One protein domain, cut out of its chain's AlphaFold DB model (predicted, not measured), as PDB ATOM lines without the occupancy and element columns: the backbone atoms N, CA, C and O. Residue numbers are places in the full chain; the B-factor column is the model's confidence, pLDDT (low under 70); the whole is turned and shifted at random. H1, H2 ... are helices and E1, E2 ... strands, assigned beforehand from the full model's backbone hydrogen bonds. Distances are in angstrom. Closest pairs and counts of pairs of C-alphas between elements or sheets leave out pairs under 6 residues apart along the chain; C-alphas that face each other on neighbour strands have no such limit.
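What this domain is: This is residues 72 to 165 of the 165 residues of an uncharacterized protein of Pseudomonas sp. OV081 (UniProt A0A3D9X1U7). What does the model look like as a whole? A strongly twisted sheet of two hairpins makes the core: the longer one, E1 and E2, lies between H3 over one face and H4 over the opposite face, while the shorter one, E3 and E4, joins on beside E2. H1 follows directly at the end of E2, and H2 packs near the E3 edge. What is it made of? The 94 printed residues hold E1 E2 H1 H2 E3 E4 H3 H4 along the chain, of mixed class, with an antiparallel sheet in the order E1 E2 E4 E3. It is compact and rounded, with a radius of gyration of the C-alphas of 12.0 A and spans of 35 by 29 by 21 A.

How they stand to each other: How is the sheet paired? Edge strand E1, residues 76 to 83, forms a hairpin with E2, residues 86 to 93, with N 79 and O 90 at 2.9 A. E4, residues 129 to 132, is antiparallel to E2, with N 130 and O 89 at 2.8 A, and forms a hairpin with edge strand E3, residues 122 to 126, with N 131 and O 123 at 2.8 A. Where are the helices? They make three layers, helices on both faces of the sheet: H2, residues 109 to 115, and H3, residues 138 to 148, on one, and H1, residues 94 to 100, and H4, residues 154 to 163, on the other. H3 runs along E1, at 16 degrees on the local plane and a height over the sheet of 9.3 A; their closest C-alphas are those of Val 80 and Ile 138, 6.6 A. H4 runs slantwise, at 47 degrees to E1 on the local plane, and its closest C-alpha pair with E1 is Ser 79 and Asp 157, 5.7 A. Which units and backbones stand out? E2, H1 H2 and E3 form a split strand-helix-strand unit, two strands running the same way with E4 between them, and its crossover is right-handed. In H1, H2, H3 and H4 every O i to N i+4 pair is within hydrogen-bond range.

Where its parts are: Where does E1 begin? C-alpha 76 is at (46.797, 50.856, -41.336), and E1 measures 22.1 A, E2 23.7 A. Where does H4 end? C-alpha 163 is at (41.815, 33.225, -46.748); H4 measures 14.4 A and H3 15.4 A.

The domain as a whole: How far does it reach? The two C-alphas farthest apart, those of Ala 99 and Ser 135, are 35.1 A apart. Is it continuous and confident? The printed part has no cut and no long link; pLDDT is under 70 at residues 109 to 114, 116 to 119, 133 to 134 and 165.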
ATOM      1  N   GLN A  72      45.492  58.103 -38.549       88.56
ATOM      2  CA  GLN A  72      46.417  58.444 -39.626       88.56
ATOM      3  C   GLN A  72      46.531  57.262 -40.590       88.56
ATOM      4  O   GLN A  72      46.302  56.124 -40.194       88.56
ATOM      5  N   ALA A  73      46.935  57.505 -41.840       89.69
ATOM      6  CA  ALA A  73      47.190  56.429 -42.806       89.69
ATOM      7  C   ALA A  73      48.193  55.385 -42.271       89.69
ATOM      8  O   ALA A  73      48.038  54.191 -42.505       89.69
ATOM      9  N   SER A  74      49.168  55.828 -41.470       91.56
ATOM     10  CA  SER A  74      50.181  54.972 -40.844       91.56
ATOM     11  C   SER A  74      49.647  54.025 -39.768       91.56
ATOM     12  O   SER A  74      50.399  53.173 -39.293       91.56
ATOM     13  N   ASP A  75      48.386  54.183 -39.362       91.06
ATOM     14  CA  ASP A  75      47.701  53.269 -38.446       91.06
ATOM     15  C   ASP A  75      47.173  52.020 -39.183       91.06
ATOM     16  O   ASP A  75      46.660  51.109 -38.542       91.06
ATOM     17  N   PHE A  76      47.328  51.942 -40.513       91.56
ATOM     18  CA  PHE A  76      46.797  50.856 -41.336       91.56
ATOM     19  C   PHE A  76      47.887  50.137 -42.134       91.56
ATOM     20  O   PHE A  76      48.783  50.761 -42.721       91.56
ATOM     21  N   TYR A  77      47.777  48.812 -42.175       93.56
ATOM     22  CA  TYR A  77      48.408  47.997 -43.198       93.56
ATOM     23  C   TYR A  77      47.548  47.976 -44.457       93.56
ATOM     24  O   TYR A  77      46.327  48.134 -44.391       93.56
ATOM     25  N   PHE A  78      48.189  47.760 -45.602       92.69
ATOM     26  CA  PHE A  78      47.486  47.514 -46.850       92.69
ATOM     27  C   PHE A  78      48.111  46.369 -47.651       92.69
ATOM     28  O   PHE A  78      49.326  46.159 -47.604       92.69
ATOM     29  N   SER A  79      47.274  45.681 -48.424       92.75
ATOM     30  CA  SER A  79      47.675  44.719 -49.449       92.75
ATOM     31  C   SER A  79      46.877  44.946 -50.730       92.75
ATOM     32  O   SER A  79      45.758  45.451 -50.694       92.75
ATOM     33  N   VAL A  80      47.458  44.606 -51.881       90.75
ATOM     34  CA  VAL A  80      46.802  44.727 -53.188       90.75
ATOM     35  C   VAL A  80      47.008  43.437 -53.958       90.75
ATOM     36  O   VAL A  80      48.162  43.068 -54.215       90.75
ATOM     37  N   MET A  81      45.902  42.809 -54.355       88.56
ATOM     38  CA  MET A  81      45.880  41.520 -55.041       88.56
ATOM     39  C   MET A  81      45.185  41.608 -56.408       88.56
ATOM     40  O   MET A  81      44.208  42.352 -56.566       88.56
ATOM     41  N   PRO A  82      45.682  40.863 -57.412       87.94
ATOM     42  CA  PRO A  82      44.994  40.695 -58.686       87.94
ATOM     43  C   PRO A  82      43.800  39.742 -58.543       87.94
ATOM     44  O   PRO A  82      43.912  38.715 -57.885       87.94
ATOM     45  N   TYR A  83      42.709  40.053 -59.237       83.88
ATOM     46  CA  TYR A  83      41.523  39.209 -59.401       83.88
ATOM     47  C   TYR A  83      41.125  39.137 -60.880       83.88
ATOM     48  O   TYR A  83      41.530  39.978 -61.688       83.88
ATOM     49  N   ASP A  84      40.302  38.151 -61.241       80.81
ATOM     50  CA  ASP A  84      39.841  37.953 -62.625       80.81
ATOM     51  C   ASP A  84      39.076  39.165 -63.188       80.81
ATOM     52  O   ASP A  84      39.094  39.418 -64.394       80.81
ATOM     53  N   ASP A  85      38.414  39.933 -62.320       79.19
ATOM     54  CA  ASP A  85      37.602  41.097 -62.673       79.19
ATOM     55  C   ASP A  85      38.276  42.447 -62.362       79.19
ATOM     56  O   ASP A  85      37.696  43.503 -62.625       79.19
ATOM     57  N   GLY A  86      39.506  42.441 -61.837       82.81
ATOM     58  CA  GLY A  86      40.220  43.662 -61.493       82.81
ATOM     59  C   GLY A  86      41.241  43.488 -60.380       82.81
ATOM     60  O   GLY A  86      42.026  42.548 -60.359       82.81
ATOM     61  N   GLN A  87      41.300  44.466 -59.482       87.31
ATOM     62  CA  GLN A  87      42.252  44.495 -58.375       87.31
ATOM     63  C   GLN A  87      41.483  44.749 -57.087       87.31
ATOM     64  O   GLN A  87      40.525  45.529 -57.081       87.31
ATOM     65  N   ARG A  88      41.907  44.099 -56.005       88.06
ATOM     66  CA  ARG A  88      41.356  44.312 -54.669       88.06
ATOM     67  C   ARG A  88      42.420  44.873 -53.745       88.06
ATOM     68  O   ARG A  88      43.576  44.455 -53.793       88.06
ATOM     69  N   LEU A  89      42.018  45.839 -52.932       88.69
ATOM     70  CA  LEU A  89      42.789  46.403 -51.836       88.69
ATOM     71  C   LEU A  89      42.235  45.869 -50.528       88.69
ATOM     72  O   LEU A  89      41.044  46.002 -50.278       88.69
ATOM     73  N   TYR A  90      43.121  45.365 -49.688       90.12
ATOM     74  CA  TYR A  90      42.837  44.908 -48.338       90.12
ATOM     75  C   TYR A  90      43.434  45.913 -47.369       90.12
ATOM     76  O   TYR A  90      44.589  46.310 -47.542       90.12
ATOM     77  N   LEU A  91      42.668  46.333 -46.369       90.19
ATOM     78  CA  LEU A  91      43.122  47.221 -45.303       90.19
ATOM     79  C   LEU A  91      42.898  46.569 -43.947       90.19
ATOM     80  O   LEU A  91      41.824  46.040 -43.691       90.19
ATOM     81  N   ALA A  92      43.892  46.680 -43.070       90.56
ATOM     82  CA  ALA A  92      43.792  46.236 -41.686       90.56
ATOM     83  C   ALA A  92      44.333  47.322 -40.751       90.56
ATOM     84  O   ALA A  92      45.368  47.930 -41.039       90.56
ATOM     85  N   GLU A  93      43.655  47.590 -39.634       90.62
ATOM     86  CA  GLU A  93      44.219  48.435 -38.576       90.62
ATOM     87  C   GLU A  93      45.377  47.677 -37.914       90.62
ATOM     88  O   GLU A  93      45.247  46.511 -37.541       90.62
ATOM     89  N   LYS A  94      46.547  48.317 -37.832       92.06
ATOM     90  CA  LYS A  94      47.795  47.626 -37.488       92.06
ATOM     91  C   LYS A  94      47.763  47.018 -36.101       92.06
ATOM     92  O   LYS A  94      48.247  45.912 -35.920       92.06
ATOM     93  N   ARG A  95      47.259  47.753 -35.112       89.25
ATOM     94  CA  ARG A  95      47.287  47.325 -33.716       89.25
ATOM     95  C   ARG A  95      46.407  46.097 -33.503       89.25
ATOM     96  O   ARG A  95      46.794  45.238 -32.719       89.25
ATOM     97  N   MET A  96      45.253  46.042 -34.154       87.94
ATOM     98  CA  MET A  96      44.330  44.913 -34.071       87.94
ATOM     99  C   MET A  96      44.874  43.728 -34.860       87.94
ATOM    100  O   MET A  96      45.026  42.650 -34.299       87.94
ATOM    101  N   PHE A  97      45.353  43.957 -36.085       91.31
ATOM    102  CA  PHE A  97      46.012  42.912 -36.871       91.31
ATOM    103  C   PHE A  97      47.231  42.310 -36.153       91.31
ATOM    104  O   PHE A  97      47.389  41.095 -36.103       91.31
ATOM    105  N   ASP A  98      48.080  43.141 -35.542       91.69
ATOM    106  CA  ASP A  98      49.248  42.685 -34.780       91.69
ATOM    107  C   ASP A  98      48.850  41.937 -33.487       91.69
ATOM    108  O   ASP A  98      49.652  41.163 -32.957       91.69
ATOM    109  N   ALA A  99      47.648  42.182 -32.948       89.31
ATOM    110  CA  ALA A  99      47.148  41.541 -31.733       89.31
ATOM    111  C   ALA A  99      46.456  40.200 -32.013       89.31
ATOM    112  O   ALA A  99      46.719  39.227 -31.300       89.31
ATOM    113  N   ASP A 100      45.608  40.158 -33.039       87.38
ATOM    114  CA  ASP A 100      44.712  39.034 -33.322       87.38
ATOM    115  C   ASP A 100      45.239  38.139 -34.454       87.38
ATOM    116  O   ASP A 100      44.989  36.935 -34.466       87.38
ATOM    117  N   GLY A 101      46.059  38.693 -35.354       85.12
ATOM    118  CA  GLY A 101      46.687  37.973 -36.462       85.12
ATOM    119  C   GLY A 101      45.792  37.769 -37.684       85.12
ATOM    120  O   GLY A 101      46.223  37.103 -38.622       85.12
ATOM    121  N   GLU A 102      44.584  38.331 -37.687       84.44
ATOM    122  CA  GLU A 102      43.608  38.217 -38.771       84.44
ATOM    123  C   GLU A 102      43.043  39.589 -39.164       84.44
ATOM    124  O   GLU A 102      43.129  40.563 -38.412       84.44
ATOM    125  N   MET A 103      42.508  39.679 -40.384       82.38
ATOM    126  CA  MET A 103      41.766  40.864 -40.813       82.38
ATOM    127  C   MET A 103      40.426  40.927 -40.088       82.38
ATOM    128  O   MET A 103      39.703  39.936 -40.008       82.38
ATOM    129  N   GLU A 104      40.076  42.110 -39.599       71.12
ATOM    130  CA  GLU A 104      38.790  42.290 -38.945       71.12
ATOM    131  C   GLU A 104      37.635  42.392 -39.942       71.12
ATOM    132  O   GLU A 104      37.759  42.996 -41.009       71.12
ATOM    133  N   ASP A 105      36.467  41.908 -39.519       70.31
ATOM    134  CA  ASP A 105      35.177  42.122 -40.181       70.31
ATOM    135  C   ASP A 105      34.647  43.540 -39.884       70.31
ATOM    136  O   ASP A 105      33.607  43.752 -39.249       70.31
ATOM    137  N   VAL A 106      35.445  44.552 -40.244       70.56
ATOM    138  CA  VAL A 106      35.125  45.966 -40.043       70.56
ATOM    139  C   VAL A 106      35.162  46.730 -41.362       70.56
ATOM    140  O   VAL A 106      36.159  46.772 -42.077       70.56
ATOM    141  N   HIS A 107      34.067  47.432 -41.657       74.69
ATOM    142  CA  HIS A 107      34.018  48.350 -42.790       74.69
ATOM    143  C   HIS A 107      34.997  49.516 -42.602       74.69
ATOM    144  O   HIS A 107      34.839  50.368 -41.721       74.69
ATOM    145  N   HIS A 108      35.979  49.604 -43.493       75.56
ATOM    146  CA  HIS A 108      37.004  50.639 -43.503       75.56
ATOM    147  C   HIS A 108      36.688  51.765 -44.505       75.56
ATOM    148  O   HIS A 108      37.528  52.645 -44.714       75.56
ATOM    149  N   GLN A 109      35.481  51.823 -45.095       69.31
ATOM    150  CA  GLN A 109      35.090  52.877 -46.056       69.31
ATOM    151  C   GLN A 109      35.434  54.310 -45.629       69.31
ATOM    152  O   GLN A 109      35.746  55.152 -46.471       69.31
ATOM    153  N   TRP A 110      35.379  54.625 -44.335       68.94
ATOM    154  CA  TRP A 110      35.683  55.965 -43.832       68.94
ATOM    155  C   TRP A 110      37.186  56.235 -43.707       68.94
ATOM    156  O   TRP A 110      37.611  57.377 -43.899       68.94
ATOM    157  N   VAL A 111      38.000  55.195 -43.485       69.69
ATOM    158  CA  VAL A 111      39.472  55.254 -43.601       69.69
ATOM    159  C   VAL A 111      39.830  55.602 -45.032       69.69
ATOM    160  O   VAL A 111      40.569  56.549 -45.297       69.69
ATOM    161  N   VAL A 112      39.220  54.871 -45.957       65.19
ATOM    162  CA  VAL A 112      39.396  55.031 -47.392       65.19
ATOM    163  C   VAL A 112      38.996  56.455 -47.805       65.19
ATOM    164  O   VAL A 112      39.827  57.223 -48.285       65.19
ATOM    165  N   LYS A 113      37.794  56.930 -47.478       66.75
ATOM    166  CA  LYS A 113      37.383  58.316 -47.794       66.75
ATOM    167  C   LYS A 113      38.309  59.401 -47.219       66.75
ATOM    168  O   LYS A 113      38.421  60.466 -47.824       66.75
ATOM    169  N   SER A 114      38.951  59.155 -46.077       68.31
ATOM    170  CA  SER A 114      39.750  60.164 -45.367       68.31
ATOM    171  C   SER A 114      41.217  60.219 -45.782       68.31
ATOM    172  O   SER A 114      41.809  61.298 -45.759       68.31
ATOM    173  N   PHE A 115      41.804  59.083 -46.163       73.31
ATOM    174  CA  PHE A 115      43.251  58.953 -46.370       73.31
ATOM    175  C   PHE A 115      43.647  58.515 -47.782       73.31
ATOM    176  O   PHE A 115      44.837  58.437 -48.079       73.31
ATOM    177  N   LEU A 116      42.683  58.246 -48.667       69.12
ATOM    178  CA  LEU A 116      42.985  57.744 -50.002       69.12
ATOM    179  C   LEU A 116      43.875  58.678 -50.840       69.12
ATOM    180  O   LEU A 116      43.664  59.900 -50.871       69.12
ATOM    181  N   PRO A 117      44.777  58.096 -51.651       68.06
ATOM    182  CA  PRO A 117      45.433  58.811 -52.732       68.06
ATOM    183  C   PRO A 117      44.404  59.451 -53.674       68.06
ATOM    184  O   PRO A 117      43.489  58.800 -54.185       68.06
ATOM    185  N   LYS A 118      44.559  60.753 -53.937       69.81
ATOM    186  CA  LYS A 118      43.652  61.494 -54.826       69.81
ATOM    187  C   LYS A 118      43.628  60.883 -56.233       69.81
ATOM    188  O   LYS A 118      44.668  60.521 -56.781       69.81
ATOM    189  N   GLY A 119      42.443  60.874 -56.848       69.75
ATOM    190  CA  GLY A 119      42.257  60.489 -58.252       69.75
ATOM    191  C   GLY A 119      42.079  58.991 -58.501       69.75
ATOM    192  O   GLY A 119      42.032  58.584 -59.656       69.75
ATOM    193  N   MET A 120      41.960  58.185 -57.449       76.25
ATOM    194  CA  MET A 120      41.559  56.785 -57.549       76.25
ATOM    195  C   MET A 120      40.077  56.626 -57.183       76.25
ATOM    196  O   MET A 120      39.558  57.378 -56.354       76.25
ATOM    197  N   LYS A 121      39.395  55.669 -57.818       76.69
ATOM    198  CA  LYS A 121      38.029  55.272 -57.462       76.69
ATOM    199  C   LYS A 121      38.052  53.908 -56.797       76.69
ATOM    200  O   LYS A 121      38.777  53.025 -57.252       76.69
ATOM    201  N   PHE A 122      37.241  53.780 -55.756       77.00
ATOM    202  CA  PHE A 122      37.119  52.575 -54.957       77.00
ATOM    203  C   PHE A 122      35.655  52.320 -54.650       77.00
ATOM    204  O   PHE A 122      34.900  53.282 -54.468       77.00
ATOM    205  N   ASP A 123      35.303  51.048 -54.546       81.31
ATOM    206  CA  ASP A 123      34.035  50.593 -53.991       81.31
ATOM    207  C   ASP A 123      34.324  49.526 -52.931       81.31
ATOM    208  O   ASP A 123      35.143  48.639 -53.165       81.31
ATOM    209  N   GLU A 124      33.738  49.655 -51.740       80.31
ATOM    210  CA  GLU A 124      33.908  48.652 -50.679       80.31
ATOM    211  C   GLU A 124      33.027  47.449 -51.016       80.31
ATOM    212  O   GLU A 124      31.808  47.588 -51.106       80.31
ATOM    213  N   GLU A 125      33.635  46.285 -51.238       79.19
ATOM    214  CA  GLU A 125      32.896  45.068 -51.598       79.19
ATOM    215  C   GLU A 125      32.532  44.234 -50.375       79.19
ATOM    216  O   GLU A 125      31.435  43.681 -50.298       79.19
ATOM    217  N   MET A 126      33.462  44.159 -49.429       78.25
ATOM    218  CA  MET A 126      33.312  43.517 -48.130       78.25
ATOM    219  C   MET A 126      34.190  44.257 -47.121       78.25
ATOM    220  O   MET A 126      34.970  45.142 -47.478       78.25
ATOM    221  N   GLU A 127      34.023  43.934 -45.853       78.75
ATOM    222  CA  GLU A 127      34.698  44.532 -44.716       78.75
ATOM    223  C   GLU A 127      36.221  44.569 -44.929       78.75
ATOM    224  O   GLU A 127      36.891  43.545 -45.046       78.75
ATOM    225  N   GLY A 128      36.767  45.780 -45.080       74.25
ATOM    226  CA  GLY A 128      38.197  45.988 -45.317       74.25
ATOM    227  C   GLY A 128      38.697  45.666 -46.727       74.25
ATOM    228  O   GLY A 128      39.897  45.811 -46.970       74.25
ATOM    229  N   VAL A 129      37.817  45.306 -47.668       80.19
ATOM    230  CA  VAL A 129      38.168  44.959 -49.053       80.19
ATOM    231  C   VAL A 129      37.512  45.912 -50.046       80.19
ATOM    232  O   VAL A 129      36.292  46.079 -50.092       80.19
ATOM    233  N   PHE A 130      38.334  46.503 -50.905       82.25
ATOM    234  CA  PHE A 130      37.916  47.524 -51.857       82.25
ATOM    235  C   PHE A 130      38.282  47.116 -53.278       82.25
ATOM    236  O   PHE A 130      39.441  46.803 -53.553       82.25
ATOM    237  N   SER A 131      37.329  47.179 -54.203       80.56
ATOM    238  CA  SER A 131      37.638  47.110 -55.627       80.56
ATOM    239  C   SER A 131      38.289  48.403 -56.097       80.56
ATOM    240  O   SER A 131      37.934  49.500 -55.662       80.56
ATOM    241  N   ILE A 132      39.284  48.271 -56.973       79.19
ATOM    242  CA  ILE A 132      39.997  49.401 -57.570       79.19
ATOM    243  C   ILE A 132      39.767  49.387 -59.081       79.19
ATOM    244  O   ILE A 132      40.026  48.384 -59.748       79.19
ATOM    245  N   GLU A 133      39.323  50.520 -59.641       68.56
ATOM    246  CA  GLU A 133      39.190  50.667 -61.096       68.56
ATOM    247  C   GLU A 133      40.550  50.484 -61.812       68.56
ATOM    248  O   GLU A 133      41.539  51.169 -61.543       68.56
ATOM    249  N   THR A 134      40.547  49.592 -62.804       64.25
ATOM    250  CA  THR A 134      41.673  48.873 -63.439       64.25
ATOM    251  C   THR A 134      42.622  49.690 -64.328       64.25
ATOM    252  O   THR A 134      43.357  49.134 -65.143       64.25
ATOM    253  N   SER A 135      42.635  51.018 -64.203       76.06
ATOM    254  CA  SER A 135      43.496  51.879 -65.037       76.06
ATOM    255  C   SER A 135      44.955  51.957 -64.566       76.06
ATOM    256  O   SER A 135      45.811  52.432 -65.314       76.06
ATOM    257  N   LEU A 136      45.245  51.493 -63.346       80.06
ATOM    258  CA  LEU A 136      46.580  51.486 -62.747       80.06
ATOM    259  C   LEU A 136      47.111  50.053 -62.613       80.06
ATOM    260  O   LEU A 136      46.342  49.103 -62.469       80.06
ATOM    261  N   THR A 137      48.436  49.896 -62.653       88.12
ATOM    262  CA  THR A 137      49.073  48.623 -62.288       88.12
ATOM    263  C   THR A 137      49.075  48.452 -60.769       88.12
ATOM    264  O   THR A 137      48.976  49.435 -60.028       88.12
ATOM    265  N   ILE A 138      49.226  47.214 -60.295       88.94
ATOM    266  CA  ILE A 138      49.318  46.912 -58.858       88.94
ATOM    267  C   ILE A 138      50.474  47.683 -58.214       88.94
ATOM    268  O   ILE A 138      50.326  48.221 -57.121       88.94
ATOM    269  N   GLU A 139      51.608  47.797 -58.903       89.88
ATOM    270  CA  GLU A 139      52.778  48.539 -58.428       89.88
ATOM    271  C   GLU A 139      52.458  50.026 -58.268       89.88
ATOM    272  O   GLU A 139      52.729  50.597 -57.217       89.88
ATOM    273  N   ALA A 140      51.794  50.633 -59.257       89.06
ATOM    274  CA  ALA A 140      51.399  52.038 -59.193       89.06
ATOM    275  C   ALA A 140      50.386  52.308 -58.065       89.06
ATOM    276  O   ALA A 140      50.395  53.378 -57.455       89.06
ATOM    277  N   ILE A 141      49.509  51.345 -57.770       87.62
ATOM    278  CA  ILE A 141      48.597  51.419 -56.623       87.62
ATOM    279  C   ILE A 141      49.394  51.358 -55.322       87.62
ATOM    280  O   ILE A 141      49.213  52.213 -54.457       87.62
ATOM    281  N   ARG A 142      50.299  50.384 -55.190       90.56
ATOM    282  CA  ARG A 142      51.139  50.225 -53.997       90.56
ATOM    283  C   ARG A 142      51.957  51.481 -53.714       90.56
ATOM    284  O   ARG A 142      51.946  51.961 -52.584       90.56
ATOM    285  N   GLU A 143      52.588  52.056 -54.735       90.56
ATOM    286  CA  GLU A 143      53.335  53.314 -54.623       90.56
ATOM    287  C   GLU A 143      52.457  54.448 -54.085       90.56
ATOM    288  O   GLU A 143      52.828  55.106 -53.116       90.56
ATOM    289  N   LYS A 144      51.247  54.622 -54.630       88.69
ATOM    290  CA  LYS A 144      50.304  55.650 -54.165       88.69
ATOM    291  C   LYS A 144      49.907  55.486 -52.698       88.69
ATOM    292  O   LYS A 144      49.796  56.483 -51.988       88.69
ATOM    293  N   PHE A 145      49.672  54.259 -52.239       89.12
ATOM    294  CA  PHE A 145      49.321  53.998 -50.838       89.12
ATOM    295  C   PHE A 145      50.497  54.264 -49.895       89.12
ATOM    296  O   PHE A 145      50.314  54.895 -48.853       89.12
ATOM    297  N   VAL A 146      51.713  53.885 -50.293       91.94
ATOM    298  CA  VAL A 146      52.931  54.234 -49.549       91.94
ATOM    299  C   VAL A 146      53.123  55.754 -49.489       91.94
ATOM    300  O   VAL A 146      53.395  56.290 -48.417       91.94
ATOM    301  N   GLU A 147      52.916  56.475 -50.595       90.50
ATOM    302  CA  GLU A 147      52.975  57.947 -50.635       90.50
ATOM    303  C   GLU A 147      51.928  58.613 -49.729       90.50
ATOM    304  O   GLU A 147      52.195  59.665 -49.144       90.50
ATOM    305  N   ALA A 148      50.748  58.004 -49.583       87.62
ATOM    306  CA  ALA A 148      49.708  58.455 -48.659       87.62
ATOM    307  C   ALA A 148      50.009  58.119 -47.185       87.62
ATOM    308  O   ALA A 148      49.329  58.635 -46.296       87.62
ATOM    309  N   GLY A 149      51.041  57.314 -46.915       91.38
ATOM    310  CA  GLY A 149      51.522  56.986 -45.572       91.38
ATOM    311  C   GLY A 149      51.027  55.652 -45.013       91.38
ATOM    312  O   GLY A 149      51.232  55.403 -43.828       91.38
ATOM    313  N   PHE A 150      50.391  54.804 -45.826       92.12
ATOM    314  CA  PHE A 150      50.025  53.444 -45.423       92.12
ATOM    315  C   PHE A 150      51.256  52.532 -45.363       92.12
ATOM    316  O   PHE A 150      52.246  52.750 -46.066       92.12
ATOM    317  N   HIS A 151      51.185  51.476 -44.550       94.19
ATOM    318  CA  HIS A 151      52.274  50.510 -44.422       94.19
ATOM    319  C   HIS A 151      51.996  49.224 -45.213       94.19
ATOM    320  O   HIS A 151      50.958  48.605 -45.005       94.19
ATOM    321  N   PRO A 152      52.912  48.761 -46.080       92.69
ATOM    322  CA  PRO A 152      52.824  47.399 -46.597       92.69
ATOM    323  C   PRO A 152      53.090  46.394 -45.463       92.69
ATOM    324  O   PRO A 152      53.795  46.718 -44.502       92.69
ATOM    325  N   SER A 153      52.546  45.182 -45.572       93.88
ATOM    326  CA  SER A 153      52.776  44.108 -44.600       93.88
ATOM    327  C   SER A 153      52.814  42.745 -45.280       93.88
ATOM    328  O   SER A 153      51.802  42.282 -45.796       93.88
ATOM    329  N   ASP A 154      53.967  42.075 -45.207       92.56
ATOM    330  CA  ASP A 154      54.129  40.703 -45.706       92.56
ATOM    331  C   ASP A 154      53.202  39.718 -44.969       92.56
ATOM    332  O   ASP A 154      52.765  38.720 -45.535       92.56
ATOM    333  N   ALA A 155      52.894  39.999 -43.697       92.38
ATOM    334  CA  ALA A 155      51.973  39.189 -42.904       92.38
ATOM    335  C   ALA A 155      50.528  39.344 -43.393       92.38
ATOM    336  O   ALA A 155      49.823  38.348 -43.523       92.38
ATOM    337  N   LEU A 156      50.113  40.572 -43.726       92.56
ATOM    338  CA  LEU A 156      48.805  40.814 -44.334       92.56
ATOM    339  C   LEU A 156      48.727  40.201 -45.737       92.56
ATOM    340  O   LEU A 156      47.730  39.571 -46.066       92.56
ATOM    341  N   ASP A 157      49.782  40.331 -46.545       92.00
ATOM    342  CA  ASP A 157      49.856  39.673 -47.854       92.00
ATOM    343  C   ASP A 157      49.654  38.157 -47.723       92.00
ATOM    344  O   ASP A 157      48.880  37.568 -48.477       92.00
ATOM    345  N   ALA A 158      50.318  37.522 -46.754       91.19
ATOM    346  CA  ALA A 158      50.186  36.090 -46.506       91.19
ATOM    347  C   ALA A 158      48.768  35.700 -46.061       91.19
ATOM    348  O   ALA A 158      48.235  34.710 -46.558       91.19
ATOM    349  N   GLU A 159      48.160  36.482 -45.170       89.81
ATOM    350  CA  GLU A 159      46.793  36.268 -44.690       89.81
ATOM    351  C   GLU A 159      45.775  36.326 -45.838       89.81
ATOM    352  O   GLU A 159      44.976  35.406 -46.035       89.81
ATOM    353  N   VAL A 160      45.872  37.361 -46.676       88.62
ATOM    354  CA  VAL A 160      44.997  37.539 -47.841       88.62
ATOM    355  C   VAL A 160      45.129  36.371 -48.822       88.62
ATOM    356  O   VAL A 160      44.123  35.861 -49.315       88.62
ATOM    357  N   LEU A 161      46.354  35.903 -49.082       86.81
ATOM    358  CA  LEU A 161      46.601  34.769 -49.978       86.81
ATOM    359  C   LEU A 161      45.992  33.451 -49.485       86.81
ATOM    360  O   LEU A 161      45.704  32.588 -50.312       86.81
ATOM    361  N   VAL A 162      45.853  33.261 -48.171       85.31
ATOM    362  CA  VAL A 162      45.340  32.015 -47.583       85.31
ATOM    363  C   VAL A 162      43.818  32.021 -47.495       85.31
ATOM    364  O   VAL A 162      43.199  30.986 -47.743       85.31
ATOM    365  N   ASN A 163      43.223  33.162 -47.142       78.44
ATOM    366  CA  ASN A 163      41.815  33.225 -46.748       78.44
ATOM    367  C   ASN A 163      40.893  33.887 -47.781       78.44
ATOM    368  O   ASN A 163      39.677  33.720 -47.686       78.44
ATOM    369  N   TYR A 164      41.437  34.602 -48.773       72.00
ATOM    370  CA  TYR A 164      40.636  35.445 -49.672       72.00
ATOM    371  C   TYR A 164      40.925  35.252 -51.173       72.00
ATOM    372  O   TYR A 164      40.256  35.884 -51.995       72.00
ATOM    373  N   ASN A 165      41.861  34.370 -51.541       64.12
ATOM    374  CA  ASN A 165      42.140  33.930 -52.920       64.12
ATOM    375  C   ASN A 165      41.683  32.487 -53.154       64.12
ATOM    376  O   ASN A 165      41.210  32.199 -54.276       64.12
TER     377      ASN A 165